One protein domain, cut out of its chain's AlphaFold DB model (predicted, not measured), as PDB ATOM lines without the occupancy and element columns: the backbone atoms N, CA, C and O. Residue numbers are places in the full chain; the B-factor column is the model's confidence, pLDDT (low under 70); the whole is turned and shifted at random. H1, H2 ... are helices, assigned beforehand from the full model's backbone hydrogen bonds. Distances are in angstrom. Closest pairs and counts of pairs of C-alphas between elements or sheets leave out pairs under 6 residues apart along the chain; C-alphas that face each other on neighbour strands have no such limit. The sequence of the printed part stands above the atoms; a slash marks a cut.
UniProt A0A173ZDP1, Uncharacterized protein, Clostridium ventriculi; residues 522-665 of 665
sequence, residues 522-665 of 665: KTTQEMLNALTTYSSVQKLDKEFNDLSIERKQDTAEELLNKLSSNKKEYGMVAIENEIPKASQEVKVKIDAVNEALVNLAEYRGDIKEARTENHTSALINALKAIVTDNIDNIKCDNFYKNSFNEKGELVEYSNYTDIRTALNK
ATOM      1  N   LYS A 522      -8.532  38.429  24.883       89.56
ATOM      2  CA  LYS A 522      -8.826  39.033  23.570       89.56
ATOM      3  C   LYS A 522      -8.396  38.146  22.412       89.56
ATOM      4  O   LYS A 522      -8.819  38.361  21.279       89.56
ATOM      5  N   THR A 523      -7.542  37.167  22.686       89.75
ATOM      6  CA  THR A 523      -7.029  36.218  21.700       89.75
ATOM      7  C   THR A 523      -7.277  34.784  22.148       89.75
ATOM      8  O   THR A 523      -7.379  34.497  23.343       89.75
ATOM      9  N   THR A 524      -7.332  33.854  21.193       86.88
ATOM     10  CA  THR A 524      -7.490  32.421  21.488       86.88
ATOM     11  C   THR A 524      -6.367  31.905  22.388       86.88
ATOM     12  O   THR A 524      -6.619  31.088  23.268       86.88
ATOM     13  N   GLN A 525      -5.141  32.416  22.226       88.25
ATOM     14  CA  GLN A 525      -4.007  32.010  23.055       88.25
ATOM     15  C   GLN A 525      -4.133  32.512  24.499       88.25
ATOM     16  O   GLN A 525      -3.889  31.749  25.431       88.25
ATOM     17  N   GLU A 526      -4.536  33.770  24.701       88.44
ATOM     18  CA  GLU A 526      -4.821  34.304  26.041       88.44
ATOM     19  C   GLU A 526      -5.943  33.509  26.717       88.44
ATOM     20  O   GLU A 526      -5.807  33.130  27.880       88.44
ATOM     21  N   MET A 527      -7.004  33.185  25.970       90.94
ATOM     22  CA  MET A 527      -8.123  32.378  26.457       90.94
ATOM     23  C   MET A 527      -7.676  30.967  26.850       90.94
ATOM     24  O   MET A 527      -8.001  30.492  27.936       90.94
ATOM     25  N   LEU A 528      -6.889  30.301  26.002       88.12
ATOM     26  CA  LEU A 528      -6.359  28.965  26.268       88.12
ATOM     27  C   LEU A 528      -5.467  28.950  27.518       88.12
ATOM     28  O   LEU A 528      -5.603  28.065  28.368       88.12
ATOM     29  N   ASN A 529      -4.592  29.947  27.665       89.38
ATOM     30  CA  ASN A 529      -3.729  30.096  28.837       89.38
ATOM     31  C   ASN A 529      -4.551  30.342  30.112       89.38
ATOM     32  O   ASN A 529      -4.278  29.745  31.159       89.38
ATOM     33  N   ALA A 530      -5.580  31.192  30.027       90.00
ATOM     34  CA  ALA A 530      -6.478  31.481  31.137       90.00
ATOM     35  C   ALA A 530      -7.278  30.237  31.557       90.00
ATOM     36  O   ALA A 530      -7.312  29.905  32.741       90.00
ATOM     37  N   LEU A 531      -7.842  29.497  30.597       88.38
ATOM     38  CA  LEU A 531      -8.571  28.250  30.842       88.38
ATOM     39  C   LEU A 531      -7.679  27.170  31.454       88.38
ATOM     40  O   LEU A 531      -8.091  26.521  32.408       88.38
ATOM     41  N   THR A 532      -6.451  27.011  30.959       86.44
ATOM     42  CA  THR A 532      -5.487  26.035  31.497       86.44
ATOM     43  C   THR A 532      -5.117  26.359  32.948       86.44
ATOM     44  O   THR A 532      -5.073  25.478  33.804       86.44
ATOM     45  N   THR A 533      -4.915  27.643  33.250       87.44
ATOM     46  CA  THR A 533      -4.605  28.114  34.609       87.44
ATOM     47  C   THR A 533      -5.805  27.981  35.555       87.44
ATOM     48  O   THR A 533      -5.652  27.703  36.745       87.44
ATOM     49  N   TYR A 534      -7.021  28.189  35.047       86.38
ATOM     50  CA  TYR A 534      -8.252  27.988  35.809       86.38
ATOM     51  C   TYR A 534      -8.496  26.500  36.090       86.38
ATOM     52  O   TYR A 534      -8.833  26.115  37.214       86.38
ATOM     53  N   SER A 535      -8.267  25.645  35.089       82.56
ATOM     54  CA  SER A 535      -8.541  24.211  35.165       82.56
ATOM     55  C   SER A 535      -7.679  23.484  36.190       82.56
ATOM     56  O   SER A 535      -8.180  22.576  36.860       82.56
ATOM     57  N   SER A 536      -6.434  23.931  36.383       78.38
ATOM     58  CA  SER A 536      -5.524  23.378  37.388       78.38
ATOM     59  C   SER A 536      -5.996  23.602  38.826       78.38
ATOM     60  O   SER A 536      -5.584  22.871  39.720       78.38
ATOM     61  N   VAL A 537      -6.845  24.608  39.067       75.81
ATOM     62  CA  VAL A 537      -7.280  24.995  40.420       75.81
ATOM     63  C   VAL A 537      -8.711  24.569  40.716       75.81
ATOM     64  O   VAL A 537      -8.987  24.128  41.828       75.81
ATOM     65  N   GLN A 538      -9.608  24.642  39.734       73.25
ATOM     66  CA  GLN A 538     -11.032  24.366  39.946       73.25
ATOM     67  C   GLN A 538     -11.483  22.946  39.613       73.25
ATOM     68  O   GLN A 538     -12.661  22.647  39.768       73.25
ATOM     69  N   LYS A 539     -10.574  22.057  39.179       61.91
ATOM     70  CA  LYS A 539     -10.945  20.732  38.647       61.91
ATOM     71  C   LYS A 539     -12.141  20.866  37.699       61.91
ATOM     72  O   LYS A 539     -13.220  20.346  37.974       61.91
ATOM     73  N   LEU A 540     -11.941  21.598  36.599       64.94
ATOM     74  CA  LEU A 540     -12.923  21.602  35.515       64.94
ATOM     75  C   LEU A 540     -13.285  20.155  35.161       64.94
ATOM     76  O   LEU A 540     -12.435  19.262  35.267       64.94
ATOM     77  N   ASP A 541     -14.541  19.943  34.770       61.75
ATOM     78  CA  ASP A 541     -15.046  18.618  34.425       61.75
ATOM     79  C   ASP A 541     -14.105  17.910  33.431       61.75
ATOM     80  O   ASP A 541     -13.368  18.551  32.664       61.75
ATOM     81  N   LYS A 542     -14.137  16.573  33.435       62.19
ATOM     82  CA  LYS A 542     -13.397  15.712  32.500       62.19
ATOM     83  C   LYS A 542     -13.535  16.203  31.056       62.19
ATOM     84  O   LYS A 542     -12.582  16.145  30.289       62.19
ATOM     85  N   GLU A 543     -14.684  16.791  30.730       66.75
ATOM     86  CA  GLU A 543     -15.023  17.369  29.428       66.75
ATOM     87  C   GLU A 543     -14.085  18.471  28.904       66.75
ATOM     88  O   GLU A 543     -14.081  18.701  27.696       66.75
ATOM     89  N   PHE A 544     -13.305  19.157  29.754       80.69
ATOM     90  CA  PHE A 544     -12.251  20.086  29.306       80.69
ATOM     91  C   PHE A 544     -10.847  19.557  29.595       80.69
ATOM     92  O   PHE A 544      -9.956  19.651  28.750       80.69
ATOM     93  N   ASN A 545     -10.626  19.000  30.788       80.38
ATOM     94  CA  ASN A 545      -9.290  18.581  31.206       80.38
ATOM     95  C   ASN A 545      -8.753  17.390  30.397       80.38
ATOM     96  O   ASN A 545      -7.558  17.386  30.083       80.38
ATOM     97  N   ASP A 546      -9.624  16.464  29.985       83.75
ATOM     98  CA  ASP A 546      -9.249  15.257  29.234       83.75
ATOM     99  C   ASP A 546      -9.218  15.489  27.710       83.75
ATOM    100  O   ASP A 546      -8.895  14.580  26.944       83.75
ATOM    101  N   LEU A 547      -9.534  16.703  27.245       84.25
ATOM    102  CA  LEU A 547      -9.433  17.058  25.830       84.25
ATOM    103  C   LEU A 547      -7.976  17.048  25.347       84.25
ATOM    104  O   LEU A 547      -7.058  17.444  26.080       84.25
ATOM    105  N   SER A 548      -7.787  16.686  24.072       85.38
ATOM    106  CA  SER A 548      -6.515  16.884  23.370       85.38
ATOM    107  C   SER A 548      -6.130  18.369  23.334       85.38
ATOM    108  O   SER A 548      -6.963  19.252  23.562       85.38
ATOM    109  N   ILE A 549      -4.860  18.655  23.045       84.69
ATOM    110  CA  ILE A 549      -4.345  20.031  22.985       84.69
ATOM    111  C   ILE A 549      -5.129  20.849  21.950       84.69
ATOM    112  O   ILE A 549      -5.580  21.957  22.244       84.69
ATOM    113  N   GLU A 550      -5.378  20.265  20.782       86.38
ATOM    114  CA  GLU A 550      -6.124  20.869  19.678       86.38
ATOM    115  C   GLU A 550      -7.579  21.133  20.089       86.38
ATOM    116  O   GLU A 550      -8.095  22.232  19.909       86.38
ATOM    117  N   ARG A 551      -8.224  20.171  20.760       88.19
ATOM    118  CA  ARG A 551      -9.599  20.318  21.266       88.19
ATOM    119  C   ARG A 551      -9.739  21.385  22.353       88.19
ATOM    120  O   ARG A 551     -10.787  22.033  22.443       88.19
ATOM    121  N   LYS A 552      -8.711  21.589  23.182       88.81
ATOM    122  CA  LYS A 552      -8.669  22.694  24.156       88.81
ATOM    123  C   LYS A 552      -8.565  24.039  23.447       88.81
ATOM    124  O   LYS A 552      -9.259  24.975  23.840       88.81
ATOM    125  N   GLN A 553      -7.752  24.120  22.397       90.06
ATOM    126  CA  GLN A 553      -7.628  25.322  21.576       90.06
ATOM    127  C   GLN A 553      -8.945  25.663  20.869       90.06
ATOM    128  O   GLN A 553      -9.382  26.811  20.936       90.06
ATOM    129  N   ASP A 554      -9.624  24.673  20.287       91.31
ATOM    130  CA  ASP A 554     -10.929  24.870  19.648       91.31
ATOM    131  C   ASP A 554     -11.986  25.343  20.660       91.31
ATOM    132  O   ASP A 554     -12.771  26.252  20.389       91.31
ATOM    133  N   THR A 555     -11.976  24.768  21.869       91.06
ATOM    134  CA  THR A 555     -12.875  25.178  22.961       91.06
ATOM    135  C   THR A 555     -12.598  26.611  23.413       91.06
ATOM    136  O   THR A 555     -13.537  27.367  23.667       91.06
ATOM    137  N   ALA A 556     -11.325  27.006  23.493       91.56
ATOM    138  CA  ALA A 556     -10.929  28.373  23.806       91.56
ATOM    139  C   ALA A 556     -11.404  29.356  22.723       91.56
ATOM    140  O   ALA A 556     -11.920  30.422  23.049       91.56
ATOM    141  N   GLU A 557     -11.281  28.992  21.448       91.56
ATOM    142  CA  GLU A 557     -11.759  29.810  20.332       91.56
ATOM    143  C   GLU A 557     -13.284  29.995  20.378       91.56
ATOM    144  O   GLU A 557     -13.785  31.117  20.290       91.56
ATOM    145  N   GLU A 558     -14.027  28.906  20.588       91.62
ATOM    146  CA  GLU A 558     -15.487  28.937  20.697       91.62
ATOM    147  C   GLU A 558     -15.946  29.797  21.881       91.62
ATOM    148  O   GLU A 558     -16.844  30.634  21.750       91.62
ATOM    149  N   LEU A 559     -15.304  29.631  23.040       91.12
ATOM    150  CA  LEU A 559     -15.621  30.412  24.228       91.12
ATOM    151  C   LEU A 559     -15.303  31.898  24.021       91.12
ATOM    152  O   LEU A 559     -16.126  32.744  24.366       91.12
ATOM    153  N   LEU A 560     -14.162  32.228  23.410       91.19
ATOM    154  CA  LEU A 560     -13.796  33.607  23.087       91.19
ATOM    155  C   LEU A 560     -14.850  34.269  22.193       91.19
ATOM    156  O   LEU A 560     -15.282  35.386  22.485       91.19
ATOM    157  N   ASN A 561     -15.309  33.577  21.150       87.81
ATOM    158  CA  ASN A 561     -16.342  34.085  20.246       87.81
ATOM    159  C   ASN A 561     -17.670  34.330  20.977       87.81
ATOM    160  O   ASN A 561     -18.305  35.373  20.782       87.81
ATOM    161  N   LYS A 562     -18.071  33.408  21.862       87.38
ATOM    162  CA  LYS A 562     -19.285  33.544  22.680       87.38
ATOM    163  C   LYS A 562     -19.217  34.728  23.633       87.38
ATOM    164  O   LYS A 562     -20.152  35.529  23.669       87.38
ATOM    165  N   LEU A 563     -18.125  34.846  24.387       86.00
ATOM    166  CA  LEU A 563     -17.946  35.921  25.363       86.00
ATOM    167  C   LEU A 563     -17.826  37.282  24.664       86.00
ATOM    168  O   LEU A 563     -18.470  38.238  25.085       86.00
ATOM    169  N   SER A 564     -17.112  37.354  23.538       82.06
ATOM    170  CA  SER A 564     -16.964  38.589  22.753       82.06
ATOM    171  C   SER A 564     -18.280  39.065  22.128       82.06
ATOM    172  O   SER A 564     -18.495  40.265  21.955       82.06
ATOM    173  N   SER A 565     -19.181  38.137  21.793       75.38
ATOM    174  CA  SER A 565     -20.483  38.453  21.191       75.38
ATOM    175  C   SER A 565     -21.530  38.900  22.217       75.38
ATOM    176  O   SER A 565     -22.528  39.531  21.859       75.38
ATOM    177  N   ASN A 566     -21.329  38.585  23.498       68.75
ATOM    178  CA  ASN A 566     -22.309  38.816  24.548       68.75
ATOM    179  C   ASN A 566     -21.881  40.003  25.418       68.75
ATOM    180  O   ASN A 566     -20.961  39.905  26.217       68.75
ATOM    181  N   LYS A 567     -22.587  41.135  25.321       59.62
ATOM    182  CA  LYS A 567     -22.316  42.348  26.126       59.62
ATOM    183  C   LYS A 567     -22.661  42.202  27.624       59.62
ATOM    184  O   LYS A 567     -22.891  43.205  28.293       59.62
ATOM    185  N   LYS A 568     -22.804  40.977  28.134       65.56
ATOM    186  CA  LYS A 568     -23.165  40.704  29.529       65.56
ATOM    187  C   LYS A 568     -21.914  40.582  30.391       65.56
ATOM    188  O   LYS A 568     -20.909  40.034  29.960       65.56
ATOM    189  N   GLU A 569     -22.020  41.034  31.631       67.69
ATOM    190  CA  GLU A 569     -21.038  40.744  32.673       67.69
ATOM    191  C   GLU A 569     -21.218  39.302  33.171       67.69
ATOM    192  O   GLU A 569     -22.342  38.839  33.390       67.69
ATOM    193  N   TYR A 570     -20.112  38.576  33.345       71.00
ATOM    194  CA  TYR A 570     -20.128  37.164  33.721       71.00
ATOM    195  C   TYR A 570     -19.646  36.959  35.172       71.00
ATOM    196  O   TYR A 570     -18.458  37.081  35.480       71.00
ATOM    197  N   GLY A 571     -20.572  36.607  36.073       66.94
ATOM    198  CA  GLY A 571     -20.282  36.110  37.435       66.94
ATOM    199  C   GLY A 571     -19.690  34.689  37.436       66.94
ATOM    200  O   GLY A 571     -19.667  34.042  36.388       66.94
ATOM    201  N   MET A 572     -19.158  34.203  38.572       68.75
ATOM    202  CA  MET A 572     -18.387  32.940  38.661       68.75
ATOM    203  C   MET A 572     -19.138  31.746  38.077       68.75
ATOM    204  O   MET A 572     -18.676  31.125  37.121       68.75
ATOM    205  N   VAL A 573     -20.364  31.544  38.552       72.44
ATOM    206  CA  VAL A 573     -21.260  30.469  38.108       72.44
ATOM    207  C   VAL A 573     -21.578  30.558  36.610       72.44
ATOM    208  O   VAL A 573     -21.822  29.544  35.960       72.44
ATOM    209  N   ALA A 574     -21.588  31.757  36.022       78.75
ATOM    210  CA  ALA A 574     -21.897  31.912  34.604       78.75
ATOM    211  C   ALA A 574     -20.762  31.372  33.718       78.75
ATOM    212  O   ALA A 574     -21.041  30.620  32.791       78.75
ATOM    213  N   ILE A 575     -19.498  31.696  34.021       81.62
ATOM    214  CA  ILE A 575     -18.344  31.192  33.250       81.62
ATOM    215  C   ILE A 575     -18.190  29.680  33.395       81.62
ATOM    216  O   ILE A 575     -17.991  28.997  32.392       81.62
ATOM    217  N   GLU A 576     -18.352  29.148  34.607       81.12
ATOM    218  CA  GLU A 576     -18.261  27.703  34.860       81.12
ATOM    219  C   GLU A 576     -19.254  26.895  34.020       81.12
ATOM    220  O   GLU A 576     -18.928  25.803  33.565       81.12
ATOM    221  N   ASN A 577     -20.434  27.455  33.744       84.00
ATOM    222  CA  ASN A 577     -21.440  26.826  32.894       84.00
ATOM    223  C   ASN A 577     -21.188  27.002  31.389       84.00
ATOM    224  O   ASN A 577     -21.708  26.217  30.597       84.00
ATOM    225  N   GLU A 578     -20.445  28.026  30.960       86.94
ATOM    226  CA  GLU A 578     -20.187  28.274  29.532       86.94
ATOM    227  C   GLU A 578     -19.014  27.452  28.986       86.94
ATOM    228  O   GLU A 578     -19.039  27.071  27.816       86.94
ATOM    229  N   ILE A 579     -18.029  27.110  29.822       87.62
ATOM    230  CA  ILE A 579     -16.890  26.264  29.429       87.62
ATOM    231  C   ILE A 579     -17.334  24.892  28.871       87.62
ATOM    232  O   ILE A 579     -16.971  24.584  27.731       87.62
ATOM    233  N   PRO A 580     -18.138  24.069  29.582       86.31
ATOM    234  CA  PRO A 580     -18.579  22.774  29.055       86.31
ATOM    235  C   PRO A 580     -19.489  22.933  27.830       86.31
ATOM    236  O   PRO A 580     -19.364  22.188  26.860       86.31
ATOM    237  N   LYS A 581     -20.343  23.968  27.792       88.81
ATOM    238  CA  LYS A 581     -21.170  24.265  26.610       88.81
ATOM    239  C   LYS A 581     -20.331  24.594  25.379       88.81
ATOM    240  O   LYS A 581     -20.708  24.208  24.278       88.81
ATOM    241  N   ALA A 582     -19.234  25.335  25.535       90.50
ATOM    242  CA  ALA A 582     -18.303  25.601  24.443       90.50
ATOM    243  C   ALA A 582     -17.654  24.299  23.955       90.50
ATOM    244  O   ALA A 582     -17.713  24.022  22.761       90.50
ATOM    245  N   SER A 583     -17.148  23.454  24.860       89.44
ATOM    246  CA  SER A 583     -16.567  22.148  24.498       89.44
ATOM    247  C   SER A 583     -17.558  21.270  23.718       89.44
ATOM    248  O   SER A 583     -17.238  20.741  22.644       89.44
ATOM    249  N   GLN A 584     -18.797  21.170  24.208       90.12
ATOM    250  CA  GLN A 584     -19.845  20.392  23.556       90.12
ATOM    251  C   GLN A 584     -20.237  20.970  22.190       90.12
ATOM    252  O   GLN A 584     -20.465  20.212  21.249       90.12
ATOM    253  N   GLU A 585     -20.281  22.293  22.039       91.94
ATOM    254  CA  GLU A 585     -20.587  22.924  20.753       91.94
ATOM    255  C   GLU A 585     -19.502  22.665  19.705       91.94
ATOM    256  O   GLU A 585     -19.830  22.334  18.565       91.94
ATOM    257  N   VAL A 586     -18.223  22.703  20.094       92.44
ATOM    258  CA  VAL A 586     -17.127  22.299  19.200       92.44
ATOM    259  C   VAL A 586     -17.314  20.849  18.757       92.44
ATOM    260  O   VAL A 586     -17.120  20.528  17.590       92.44
ATOM    261  N   LYS A 587     -17.708  19.945  19.666       91.75
ATOM    262  CA  LYS A 587     -17.969  18.538  19.313       91.75
ATOM    263  C   LYS A 587     -19.089  18.423  18.275       91.75
ATOM    264  O   LYS A 587     -18.875  17.824  17.231       91.75
ATOM    265  N   VAL A 588     -20.227  19.076  18.514       94.31
ATOM    266  CA  VAL A 588     -21.371  19.076  17.586       94.31
ATOM    267  C   VAL A 588     -20.987  19.609  16.202       94.31
ATOM    268  O   VAL A 588     -21.406  19.048  15.193       94.31
ATOM    269  N   LYS A 589     -20.178  20.674  16.132       94.88
ATOM    270  CA  LYS A 589     -19.729  21.248  14.853       94.88
ATOM    271  C   LYS A 589     -18.825  20.291  14.069       94.88
ATOM    272  O   LYS A 589     -18.970  20.196  12.853       94.88
ATOM    273  N   ILE A 590     -17.934  19.564  14.746       93.69
ATOM    274  CA  ILE A 590     -17.080  18.545  14.112       93.69
ATOM    275  C   ILE A 590     -17.914  17.353  13.638       93.69
ATOM    276  O   ILE A 590     -17.786  16.949  12.482       93.69
ATOM    277  N   ASP A 591     -18.807  16.846  14.491       94.19
ATOM    278  CA  ASP A 591     -19.696  15.729  14.158       94.19
ATOM    279  C   ASP A 591     -20.535  16.059  12.909       94.19
ATOM    280  O   ASP A 591     -20.654  15.231  12.010       94.19
ATOM    281  N   ALA A 592     -21.020  17.302  12.783       93.94
ATOM    282  CA  ALA A 592     -21.757  17.763  11.605       93.94
ATOM    283  C   ALA A 592     -20.918  17.768  10.310       93.94
ATOM    284  O   ALA A 592     -21.453  17.496   9.233       93.94
ATOM    285  N   VAL A 593     -19.614  18.069  10.383       93.44
ATOM    286  CA  VAL A 593     -18.710  17.969   9.220       93.44
ATOM    287  C   VAL A 593     -18.507  16.507   8.831       93.44
ATOM    288  O   VAL A 593     -18.649  16.171   7.654       93.44
ATOM    289  N   ASN A 594     -18.219  15.640   9.804       93.75
ATOM    290  CA  ASN A 594     -18.009  14.211   9.565       93.75
ATOM    291  C   ASN A 594     -19.275  13.546   8.995       93.75
ATOM    292  O   ASN A 594     -19.193  12.828   8.000       93.75
ATOM    293  N   GLU A 595     -20.454  13.843   9.545       91.50
ATOM    294  CA  GLU A 595     -21.737  13.345   9.037       91.50
ATOM    295  C   GLU A 595     -22.002  13.825   7.601       91.50
ATOM    296  O   GLU A 595     -22.382  13.034   6.735       91.50
ATOM    297  N   ALA A 596     -21.746  15.105   7.307       89.12
ATOM    298  CA  ALA A 596     -21.903  15.638   5.956       89.12
ATOM    299  C   ALA A 596     -20.951  14.972   4.945       89.12
ATOM    300  O   ALA A 596     -21.345  14.735   3.800       89.12
ATOM    301  N   LEU A 597     -19.721  14.644   5.354       89.06
ATOM    302  CA  LEU A 597     -18.760  13.913   4.525       89.06
ATOM    303  C   LEU A 597     -19.203  12.472   4.253       89.06
ATOM    304  O   LEU A 597     -19.139  12.032   3.104       89.06
ATOM    305  N   VAL A 598     -19.681  11.760   5.278       88.31
ATOM    306  CA  VAL A 598     -20.203  10.390   5.143       88.31
ATOM    307  C   VAL A 598     -21.383  10.366   4.176       88.31
ATOM    308  O   VAL A 598     -21.353   9.609   3.208       88.31
ATOM    309  N   ASN A 599     -22.357  11.261   4.361       84.12
ATOM    310  CA  ASN A 599     -23.519  11.370   3.476       84.12
ATOM    311  C   ASN A 599     -23.109  11.653   2.021       84.12
ATOM    312  O   ASN A 599     -23.682  11.091   1.094       84.12
ATOM    313  N   LEU A 600     -22.091  12.490   1.791       81.88
ATOM    314  CA  LEU A 600     -21.570  12.747   0.443       81.88
ATOM    315  C   LEU A 600     -20.820  11.545  -0.153       81.88
ATOM    316  O   LEU A 600     -20.829  11.358  -1.369       81.88
ATOM    317  N   ALA A 601     -20.163  10.726   0.670       79.69
ATOM    318  CA  ALA A 601     -19.449   9.529   0.223       79.69
ATOM    319  C   ALA A 601     -20.382   8.412  -0.279       79.69
ATOM    320  O   ALA A 601     -19.975   7.627  -1.140       79.69
ATOM    321  N   GLU A 602     -21.643   8.375   0.162       76.25
ATOM    322  CA  GLU A 602     -22.644   7.405  -0.315       76.25
ATOM    323  C   GLU A 602     -22.932   7.524  -1.827       76.25
ATOM    324  O   GLU A 602     -23.290   6.537  -2.475       76.25
ATOM    325  N   TYR A 603     -22.654   8.685  -2.430       71.19
ATOM    326  CA  TYR A 603     -22.835   8.968  -3.861       71.19
ATOM    327  C   TYR A 603     -21.656   8.514  -4.749       71.19
ATOM    328  O   TYR A 603     -21.458   9.018  -5.852       71.19
ATOM    329  N   ARG A 604     -20.860   7.535  -4.289       58.72
ATOM    330  CA  ARG A 604     -19.832   6.811  -5.075       58.72
ATOM    331  C   ARG A 604     -18.784   7.683  -5.790       58.72
ATOM    332  O   ARG A 604     -18.199   7.253  -6.782       58.72
ATOM    333  N   GLY A 605     -18.495   8.873  -5.268       57.56
ATOM    334  CA  GLY A 605     -17.340   9.670  -5.685       57.56
ATOM    335  C   GLY A 605     -17.543  10.611  -6.880       57.56
ATOM    336  O   GLY A 605     -16.567  11.254  -7.272       57.56
ATOM    337  N   ASP A 606     -18.756  10.770  -7.428       63.66
ATOM    338  CA  ASP A 606     -19.038  11.865  -8.376       63.66
ATOM    339  C   ASP A 606     -19.688  13.069  -7.671       63.66
ATOM    340  O   ASP A 606     -20.906  13.245  -7.633       63.66
ATOM    341  N   ILE A 607     -18.846  13.958  -7.130       64.12
ATOM    342  CA  ILE A 607     -19.266  15.230  -6.508       64.12
ATOM    343  C   ILE A 607     -20.149  16.069  -7.452       64.12
ATOM    344  O   ILE A 607     -20.982  16.852  -6.987       64.12
ATOM    345  N   LYS A 608     -19.994  15.935  -8.779       64.50
ATOM    346  CA  LYS A 608     -20.811  16.695  -9.735       64.50
ATOM    347  C   LYS A 608     -22.259  16.215  -9.751       64.50
ATOM    348  O   LYS A 608     -23.138  17.052  -9.925       64.50
ATOM    349  N   GLU A 609     -22.500  14.924  -9.523       59.97
ATOM    350  CA  GLU A 609     -23.838  14.333  -9.411       59.97
ATOM    351  C   GLU A 609     -24.498  14.722  -8.072       59.97
ATOM    352  O   GLU A 609     -25.652  15.153  -8.048       59.97
ATOM    353  N   ALA A 610     -23.727  14.747  -6.976       59.22
ATOM    354  CA  ALA A 610     -24.193  15.180  -5.650       59.22
ATOM    355  C   ALA A 610     -24.573  16.679  -5.566       59.22
ATOM    356  O   ALA A 610     -25.420  17.076  -4.758       59.22
ATOM    357  N   ARG A 611     -23.979  17.538  -6.411       62.41
ATOM    358  CA  ARG A 611     -24.319  18.976  -6.501       62.41
ATOM    359  C   ARG A 611     -25.722  19.229  -7.046       62.41
ATOM    360  O   ARG A 611     -26.354  20.208  -6.654       62.41
ATOM    361  N   THR A 612     -26.214  18.368  -7.933       57.31
ATOM    362  CA  THR A 612     -27.559  18.480  -8.522       57.31
ATOM    363  C   THR A 612     -28.678  18.238  -7.503       57.31
ATOM    364  O   THR A 612     -29.782  18.742  -7.692       57.31
ATOM    365  N   GLU A 613     -28.377  17.551  -6.397       56.31
ATOM    366  CA  GLU A 613     -29.330  17.177  -5.340       56.31
ATOM    367  C   GLU A 613     -29.142  17.960  -4.021       56.31
ATOM    368  O   GLU A 613     -29.773  17.662  -3.013       56.31
ATOM    369  N   ASN A 614     -28.337  19.035  -4.024       61.84
ATOM    370  CA  ASN A 614     -28.161  19.963  -2.890       61.84
ATOM    371  C   ASN A 614     -27.404  19.391  -1.661       61.84
ATOM    372  O   ASN A 614     -27.355  20.041  -0.615       61.84
ATOM    373  N   HIS A 615     -26.748  18.229  -1.773       64.25
ATOM    374  CA  HIS A 615     -26.013  17.594  -0.662       64.25
ATOM    375  C   HIS A 615     -24.715  18.321  -0.282       64.25
ATOM    376  O   HIS A 615     -24.314  18.325   0.881       64.25
ATOM    377  N   THR A 616     -24.095  19.040  -1.222       75.06
ATOM    378  CA  THR A 616     -22.925  19.894  -0.948       75.06
ATOM    379  C   THR A 616     -23.245  21.073  -0.026       75.06
ATOM    380  O   THR A 616     -22.355  21.577   0.653       75.06
ATOM    381  N   SER A 617     -24.510  21.501   0.050       80.88
ATOM    382  CA  SER A 617     -24.929  22.616   0.909       80.88
ATOM    383  C   SER A 617     -24.823  22.283   2.399       80.88
ATOM    384  O   SER A 617     -24.507  23.168   3.192       80.88
ATOM    385  N   ALA A 618     -25.027  21.019   2.785       84.25
ATOM    386  CA  ALA A 618     -24.861  20.576   4.170       84.25
ATOM    387  C   ALA A 618     -23.396  20.692   4.622       84.25
ATOM    388  O   ALA A 618     -23.122  21.312   5.650       84.25
ATOM    389  N   LEU A 619     -22.456  20.203   3.804       88.06
ATOM    390  CA  LEU A 619     -21.021  20.313   4.079       88.06
ATOM    391  C   LEU A 619     -20.554  21.775   4.093       88.06
ATOM    392  O   LEU A 619     -19.824  22.180   4.994       88.06
ATOM    393  N   ILE A 620     -21.025  22.601   3.153       87.75
ATOM    394  CA  ILE A 620     -20.717  24.040   3.130       87.75
ATOM    395  C   ILE A 620     -21.185  24.725   4.420       87.75
ATOM    396  O   ILE A 620     -20.445  25.529   4.984       87.75
ATOM    397  N   ASN A 621     -22.395  24.421   4.896       88.38
ATOM    398  CA  ASN A 621     -22.928  25.009   6.125       88.38
ATOM    399  C   ASN A 621     -22.157  24.545   7.368       88.38
ATOM    400  O   ASN A 621     -21.855  25.373   8.224       88.38
ATOM    401  N   ALA A 622     -21.797  23.259   7.444       90.62
ATOM    402  CA  ALA A 622     -20.996  22.718   8.540       90.62
ATOM    403  C   ALA A 622     -19.592  23.350   8.581       90.62
ATOM    404  O   ALA A 622     -19.147  23.802   9.634       90.62
ATOM    405  N   LEU A 623     -18.929  23.490   7.428       91.12
ATOM    406  CA  LEU A 623     -17.624  24.153   7.332       91.12
ATOM    407  C   LEU A 623     -17.701  25.634   7.733       91.12
ATOM    408  O   LEU A 623     -16.876  26.098   8.517       91.12
ATOM    409  N   LYS A 624     -18.725  26.368   7.274       90.44
ATOM    410  CA  LYS A 624     -18.951  27.779   7.655       90.44
ATOM    411  C   LYS A 624     -19.190  27.982   9.155       90.44
ATOM    412  O   LYS A 624     -18.998  29.089   9.646       90.44
ATOM    413  N   ALA A 625     -19.614  26.949   9.883       88.25
ATOM    414  CA  ALA A 625     -19.774  27.024  11.334       88.25
ATOM    415  C   ALA A 625     -18.433  26.967  12.097       88.25
ATOM    416  O   ALA A 625     -18.403  27.307  13.281       88.25
ATOM    417  N   ILE A 626     -17.349  26.545  11.431       88.19
ATOM    418  CA  ILE A 626     -16.004  26.347  12.004       88.19
ATOM    419  C   ILE A 626     -14.999  27.381  11.485       88.19
ATOM    420  O   ILE A 626     -14.107  27.818  12.219       88.19
ATOM    421  N   VAL A 627     -15.105  27.752  10.208       84.62
ATOM    422  CA  VAL A 627     -14.194  28.709   9.577       84.62
ATOM    423  C   VAL A 627     -14.913  30.000   9.219       84.62
ATOM    424  O   VAL A 627     -16.038  29.998   8.729       84.62
ATOM    425  N   THR A 628     -14.229  31.121   9.435       70.56
ATOM    426  CA  THR A 628     -14.706  32.468   9.087       70.56
ATOM    427  C   THR A 628     -14.520  32.805   7.603       70.56
ATOM    428  O   THR A 628     -15.014  33.827   7.126       70.56
ATOM    429  N   ASP A 629     -13.830  31.936   6.865       74.19
ATOM    430  CA  ASP A 629     -13.566  32.053   5.438       74.19
ATOM    431  C   ASP A 629     -14.830  31.882   4.585       74.19
ATOM    432  O   ASP A 629     -15.722  31.085   4.885       74.19
ATOM    433  N   ASN A 630     -14.874  32.568   3.438       80.62
ATOM    434  CA  ASN A 630     -15.915  32.303   2.453       80.62
ATOM    435  C   ASN A 630     -15.718  30.898   1.857       80.62
ATOM    436  O   ASN A 630     -14.755  30.659   1.121       80.62
ATOM    437  N   ILE A 631     -16.630  29.981   2.192       86.19
ATOM    438  CA  ILE A 631     -16.691  28.630   1.626       86.19
ATOM    439  C   ILE A 631     -17.557  28.659   0.370       86.19
ATOM    440  O   ILE A 631     -18.787  28.767   0.449       86.19
ATOM    441  N   ASP A 632     -16.895  28.563  -0.780       83.31
ATOM    442  CA  ASP A 632     -17.532  28.350  -2.074       83.31
ATOM    443  C   ASP A 632     -17.514  26.865  -2.473       83.31
ATOM    444  O   ASP A 632     -16.942  26.001  -1.800       83.31
ATOM    445  N   ASN A 633     -18.163  26.564  -3.594       81.50
ATOM    446  CA  ASN A 633     -18.255  25.202  -4.107       81.50
ATOM    447  C   ASN A 633     -16.883  24.611  -4.482       81.50
ATOM    448  O   ASN A 633     -16.725  23.396  -4.442       81.50
ATOM    449  N   ILE A 634     -15.895  25.437  -4.846       82.25
ATOM    450  CA  ILE A 634     -14.562  24.970  -5.253       82.25
ATOM    451  C   ILE A 634     -13.773  24.531  -4.018       82.25
ATOM    452  O   ILE A 634     -13.226  23.429  -4.003       82.25
ATOM    453  N   LYS A 635     -13.766  25.350  -2.961       86.06
ATOM    454  CA  LYS A 635     -13.152  24.999  -1.674       86.06
ATOM    455  C   LYS A 635     -13.806  23.764  -1.056       86.06
ATOM    456  O   LYS A 635     -13.102  22.900  -0.548       86.06
ATOM    457  N   CYS A 636     -15.133  23.651  -1.146       86.19
ATOM    458  CA  CYS A 636     -15.869  22.479  -0.665       86.19
ATOM    459  C   CYS A 636     -15.460  21.189  -1.402       86.19
ATOM    460  O   CYS A 636     -15.157  20.184  -0.760       86.19
ATOM    461  N   ASP A 637     -15.370  21.222  -2.738       83.00
ATOM    462  CA  ASP A 637     -14.921  20.066  -3.528       83.00
ATOM    463  C   ASP A 637     -13.485  19.650  -3.190       83.00
ATOM    464  O   ASP A 637     -13.182  18.457  -3.126       83.00
ATOM    465  N   ASN A 638     -12.590  20.627  -3.014       85.31
ATOM    466  CA  ASN A 638     -11.197  20.363  -2.663       85.31
ATOM    467  C   ASN A 638     -11.098  19.756  -1.262       85.31
ATOM    468  O   ASN A 638     -10.469  18.713  -1.108       85.31
ATOM    469  N   PHE A 639     -11.804  20.321  -0.279       90.19
ATOM    470  CA  PHE A 639     -11.888  19.759   1.070       90.19
ATOM    471  C   PHE A 639     -12.378  18.308   1.058       90.19
ATOM    472  O   PHE A 639     -11.761  17.445   1.681       90.19
ATOM    473  N   TYR A 640     -13.448  18.011   0.313       88.19
ATOM    474  CA  TYR A 640     -13.957  16.646   0.201       88.19
ATOM    475  C   TYR A 640     -12.896  15.697  -0.373       88.19
ATOM    476  O   TYR A 640     -12.647  14.648   0.209       88.19
ATOM    477  N   LYS A 641     -12.207  16.076  -1.460       85.56
ATOM    478  CA  LYS A 641     -11.118  15.258  -2.032       85.56
ATOM    479  C   LYS A 641      -9.968  15.042  -1.048       85.56
ATOM    480  O   LYS A 641      -9.438  13.940  -0.971       85.56
ATOM    481  N   ASN A 642      -9.610  16.076  -0.291       88.75
ATOM    482  CA  ASN A 642      -8.547  16.029   0.713       88.75
ATOM    483  C   ASN A 642      -8.938  15.240   1.972       88.75
ATOM    484  O   ASN A 642      -8.069  14.941   2.789       88.75
ATOM    485  N   SER A 643     -10.221  14.896   2.122       90.38
ATOM    486  CA  SER A 643     -10.746  14.096   3.231       90.38
ATOM    487  C   SER A 643     -10.616  12.590   2.997       90.38
ATOM    488  O   SER A 643     -11.144  11.816   3.784       90.38
ATOM    489  N   PHE A 644      -9.923  12.152   1.943       87.62
ATOM    490  CA  PHE A 644      -9.605  10.744   1.714       87.62
ATOM    491  C   PHE A 644      -8.118  10.484   1.951       87.62
ATOM    492  O   PHE A 644      -7.259  11.254   1.520       87.62
ATOM    493  N   ASN A 645      -7.807   9.384   2.634       86.44
ATOM    494  CA  ASN A 645      -6.430   8.949   2.839       86.44
ATOM    495  C   ASN A 645      -5.843   8.312   1.560       86.44
ATOM    496  O   ASN A 645      -6.531   8.114   0.558       86.44
ATOM    497  N   GLU A 646      -4.564   7.929   1.598       85.00
ATOM    498  CA  GLU A 646      -3.872   7.288   0.463       85.00
ATOM    499  C   GLU A 646      -4.505   5.956   0.014       85.00
ATOM    500  O   GLU A 646      -4.262   5.497  -1.101       85.00
ATOM    501  N   LYS A 647      -5.328   5.335   0.868       85.50
ATOM    502  CA  LYS A 647      -6.076   4.107   0.569       85.50
ATOM    503  C   LYS A 647      -7.467   4.385  -0.014       85.50
ATOM    504  O   LYS A 647      -8.177   3.438  -0.340       85.50
ATOM    505  N   GLY A 648      -7.851   5.655  -0.163       81.75
ATOM    506  CA  GLY A 648      -9.174   6.061  -0.630       81.75
ATOM    507  C   GLY A 648     -10.274   5.911   0.423       81.75
ATOM    508  O   GLY A 648     -11.447   5.865   0.065       81.75
ATOM    509  N   GLU A 649      -9.920   5.818   1.707       86.94
ATOM    510  CA  GLU A 649     -10.876   5.764   2.817       86.94
ATOM    511  C   GLU A 649     -11.107   7.170   3.376       86.94
ATOM    512  O   GLU A 649     -10.174   7.975   3.450       86.94
ATOM    513  N   LEU A 650     -12.346   7.458   3.780       88.81
ATOM    514  CA  LEU A 650     -12.704   8.745   4.369       88.81
ATOM    515  C   LEU A 650     -12.007   8.926   5.729       88.81
ATOM    516  O   LEU A 650     -12.036   8.034   6.577       88.81
ATOM    517  N   VAL A 651     -11.391  10.086   5.925       89.62
ATOM    518  CA  VAL A 651     -10.728  10.497   7.164       89.62
ATOM    519  C   VAL A 651     -11.742  11.198   8.059       89.62
ATOM    520  O   VAL A 651     -12.367  12.176   7.651       89.62
ATOM    521  N   GLU A 652     -11.886  10.708   9.286       92.19
ATOM    522  CA  GLU A 652     -12.686  11.361  10.320       92.19
ATOM    523  C   GLU A 652     -11.870  12.472  10.994       92.19
ATOM    524  O   GLU A 652     -10.727  12.262  11.407       92.19
ATOM    525  N   TYR A 653     -12.456  13.662  11.110       93.38
ATOM    526  CA  TYR A 653     -11.811  14.802  11.754       93.38
ATOM    527  C   TYR A 653     -12.104  14.830  13.252       93.38
ATOM    528  O   TYR A 653     -13.225  14.560  13.679       93.38
ATOM    529  N   SER A 654     -11.105  15.218  14.050       89.94
ATOM    530  CA  SER A 654     -11.211  15.271  15.516       89.94
ATOM    531  C   SER A 654     -11.085  16.679  16.109       89.94
ATOM    532  O   SER A 654     -11.395  16.875  17.283       89.94
ATOM    533  N   ASN A 655     -10.652  17.670  15.323       91.31
ATOM    534  CA  ASN A 655     -10.425  19.055  15.754       91.31
ATOM    535  C   ASN A 655     -10.545  20.039  14.569       91.31
ATOM    536  O   ASN A 655     -10.532  19.631  13.402       91.31
ATOM    537  N   TYR A 656     -10.657  21.341  14.847       90.88
ATOM    538  CA  TYR A 656     -10.770  22.371  13.807       90.88
ATOM    539  C   TYR A 656      -9.476  22.569  13.016       90.88
ATOM    540  O   TYR A 656      -9.531  22.983  11.857       90.88
ATOM    541  N   THR A 657      -8.314  22.290  13.609       87.38
ATOM    542  CA  THR A 657      -7.010  22.455  12.946       87.38
ATOM    543  C   THR A 657      -6.869  21.512  11.755       87.38
ATOM    544  O   THR A 657      -6.486  21.952  10.668       87.38
ATOM    545  N   ASP A 658      -7.256  20.249  11.910       89.25
ATOM    546  CA  ASP A 658      -7.234  19.262  10.831       89.25
ATOM    547  C   ASP A 658      -8.217  19.641   9.717       89.25
ATOM    548  O   ASP A 658      -7.863  19.594   8.536       89.25
ATOM    549  N   ILE A 659      -9.414  20.114  10.087       90.88
ATOM    550  CA  ILE A 659     -10.427  20.595   9.134       90.88
ATOM    551  C   ILE A 659      -9.883  21.786   8.333       90.88
ATOM    552  O   ILE A 659      -9.929  21.789   7.102       90.88
ATOM    553  N   ARG A 660      -9.308  22.791   9.004       89.06
ATOM    554  CA  ARG A 660      -8.696  23.964   8.353       89.06
ATOM    555  C   ARG A 660      -7.529  23.567   7.455       89.06
ATOM    556  O   ARG A 660      -7.378  24.115   6.367       89.06
ATOM    557  N   THR A 661      -6.719  22.606   7.885       88.00
ATOM    558  CA  THR A 661      -5.577  22.108   7.112       88.00
ATOM    559  C   THR A 661      -6.039  21.417   5.834       88.00
ATOM    560  O   THR A 661      -5.511  21.705   4.764       88.00
ATOM    561  N   ALA A 662      -7.045  20.546   5.914       87.88
ATOM    562  CA  ALA A 662      -7.606  19.887   4.739       87.88
ATOM    563  C   ALA A 662      -8.323  20.860   3.793       87.88
ATOM    564  O   ALA A 662      -8.306  20.657   2.582       87.88
ATOM    565  N   LEU A 663      -8.913  21.933   4.326       87.31
ATOM    566  CA  LEU A 663      -9.588  22.964   3.532       87.31
ATOM    567  C   LEU A 663      -8.602  23.825   2.730       87.31
ATOM    568  O   LEU A 663      -8.953  24.317   1.659       87.31
ATOM    569  N   ASN A 664      -7.389  24.009   3.254       82.94
ATOM    570  CA  ASN A 664      -6.349  24.858   2.668       82.94
ATOM    571  C   ASN A 664      -5.334  24.101   1.792       82.94
ATOM    572  O   ASN A 664      -4.446  24.735   1.222       82.94
ATOM    573  N   LYS A 665      -5.443  22.772   1.707       79.56
ATOM    574  CA  LYS A 665      -4.730  21.943   0.724       79.56
ATOM    575  C   LYS A 665      -5.395  22.060  -0.645       79.56
ATOM    576  O   LYS A 665      -4.646  22.117  -1.643       79.56
TER     577      LYS A 665
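AT A GLANCE: This is residues 522 to 665 of the 665 residues of an uncharacterized protein of Clostridium ventriculi (UniProt A0A173ZDP1). One long helix, H4, runs like a spine along most of an elongated domain, and two groups of shorter helices pack on its two halves. H3 crosses the first half, with H2 packed on H4 beside it and H1 across H3; H6 folds back along the second half, with H7 across H6 and H8 crossing H7 and reaching H3, while short H5 lies past the end of H4. The printed part has 144 residues with eight named helices, H1 to H8 in order, and no named strand; the class is all helix. It is only just compact, close to loose, with a radius of gyration of the C-alphas of 17.2 A and spans of 52 by 33 by 21 A.

HOW THE PARTS SIT: H1, residues 524 to 538, touches H3, residues 549 to 565, about perpendicular at 75 degrees; their closest C-alphas, of Thr 524 and Glu 557, are 5.1 A apart. H2, residues 542 to 545, touches H4, residues 572 to 601, at residues 579 to 583 alone, closest at the C-alphas of Glu 543 and Pro 580, 6.5 A. H3 touches H4 at residues 578 to 586 of H4 alone, at a steep tilt of 66 degrees, opposite ways; the closest C-alphas are those of Thr 555 and Ser 583, 5.0 A. H1 and H4 are apart. H5, residues 607 to 612, touches no helix but is near H4, with the C-alphas of Leu 600 and Ala 610 closest at 7.1 A. H6, residues 616 to 624, touches residues 589 to 600 of H4 alone, at a shallow tilt of 28 degrees, opposite ways, closest at the C-alphas of Ala 596 and Leu 619, 5.1 A. H7, residues 633 to 642, touches H6 about perpendicular at 85 degrees, closest at the C-alphas of Ile 620 and Cys 636, 6.4 A. H8, residues 656 to 664, touches H7 at a steep tilt of 69 degrees, only just short of perpendicular, opposite ways; the C-alphas of Phe 639 and Leu 663 are closest at 4.7 A. Residues 550 to 554 of H3 alone touch H8, closest at the C-alphas of Asp 554 and Tyr 656, 6.4 A. Every O i to N i+4 pair is within hydrogen-bond range in H3, H6, H7 and H8; in H1 it is 10 of 11, in H4 24 of 26 and in H5 1 of 2, and H2 is too short for such a pair.

IN THESE COORDINATES: H1 begins at C-alpha 524, (-7.490, 32.421, 21.488), and is 20.4 A long; H3 is 24.6 A. H4 runs 45.0 A from C-alpha 572 at (-18.387, 32.940, 38.661) to C-alpha 601 at (-19.449, 9.529, 0.223). H8 ends at C-alpha 664, (-6.349, 24.858, 2.668).

THE WHOLE: The C-alphas farthest apart, of Val 537 and Glu 609, are 53.6 A apart. The printed part has no cut and ends at the chain's last residue, 665. The link from H7 to H8, residues 643 to 655, is long. The mean pLDDT of the printed part is 82.6; residues 539 to 543, 566 to 569, 571 to 572 and 604 to 615 are under 70.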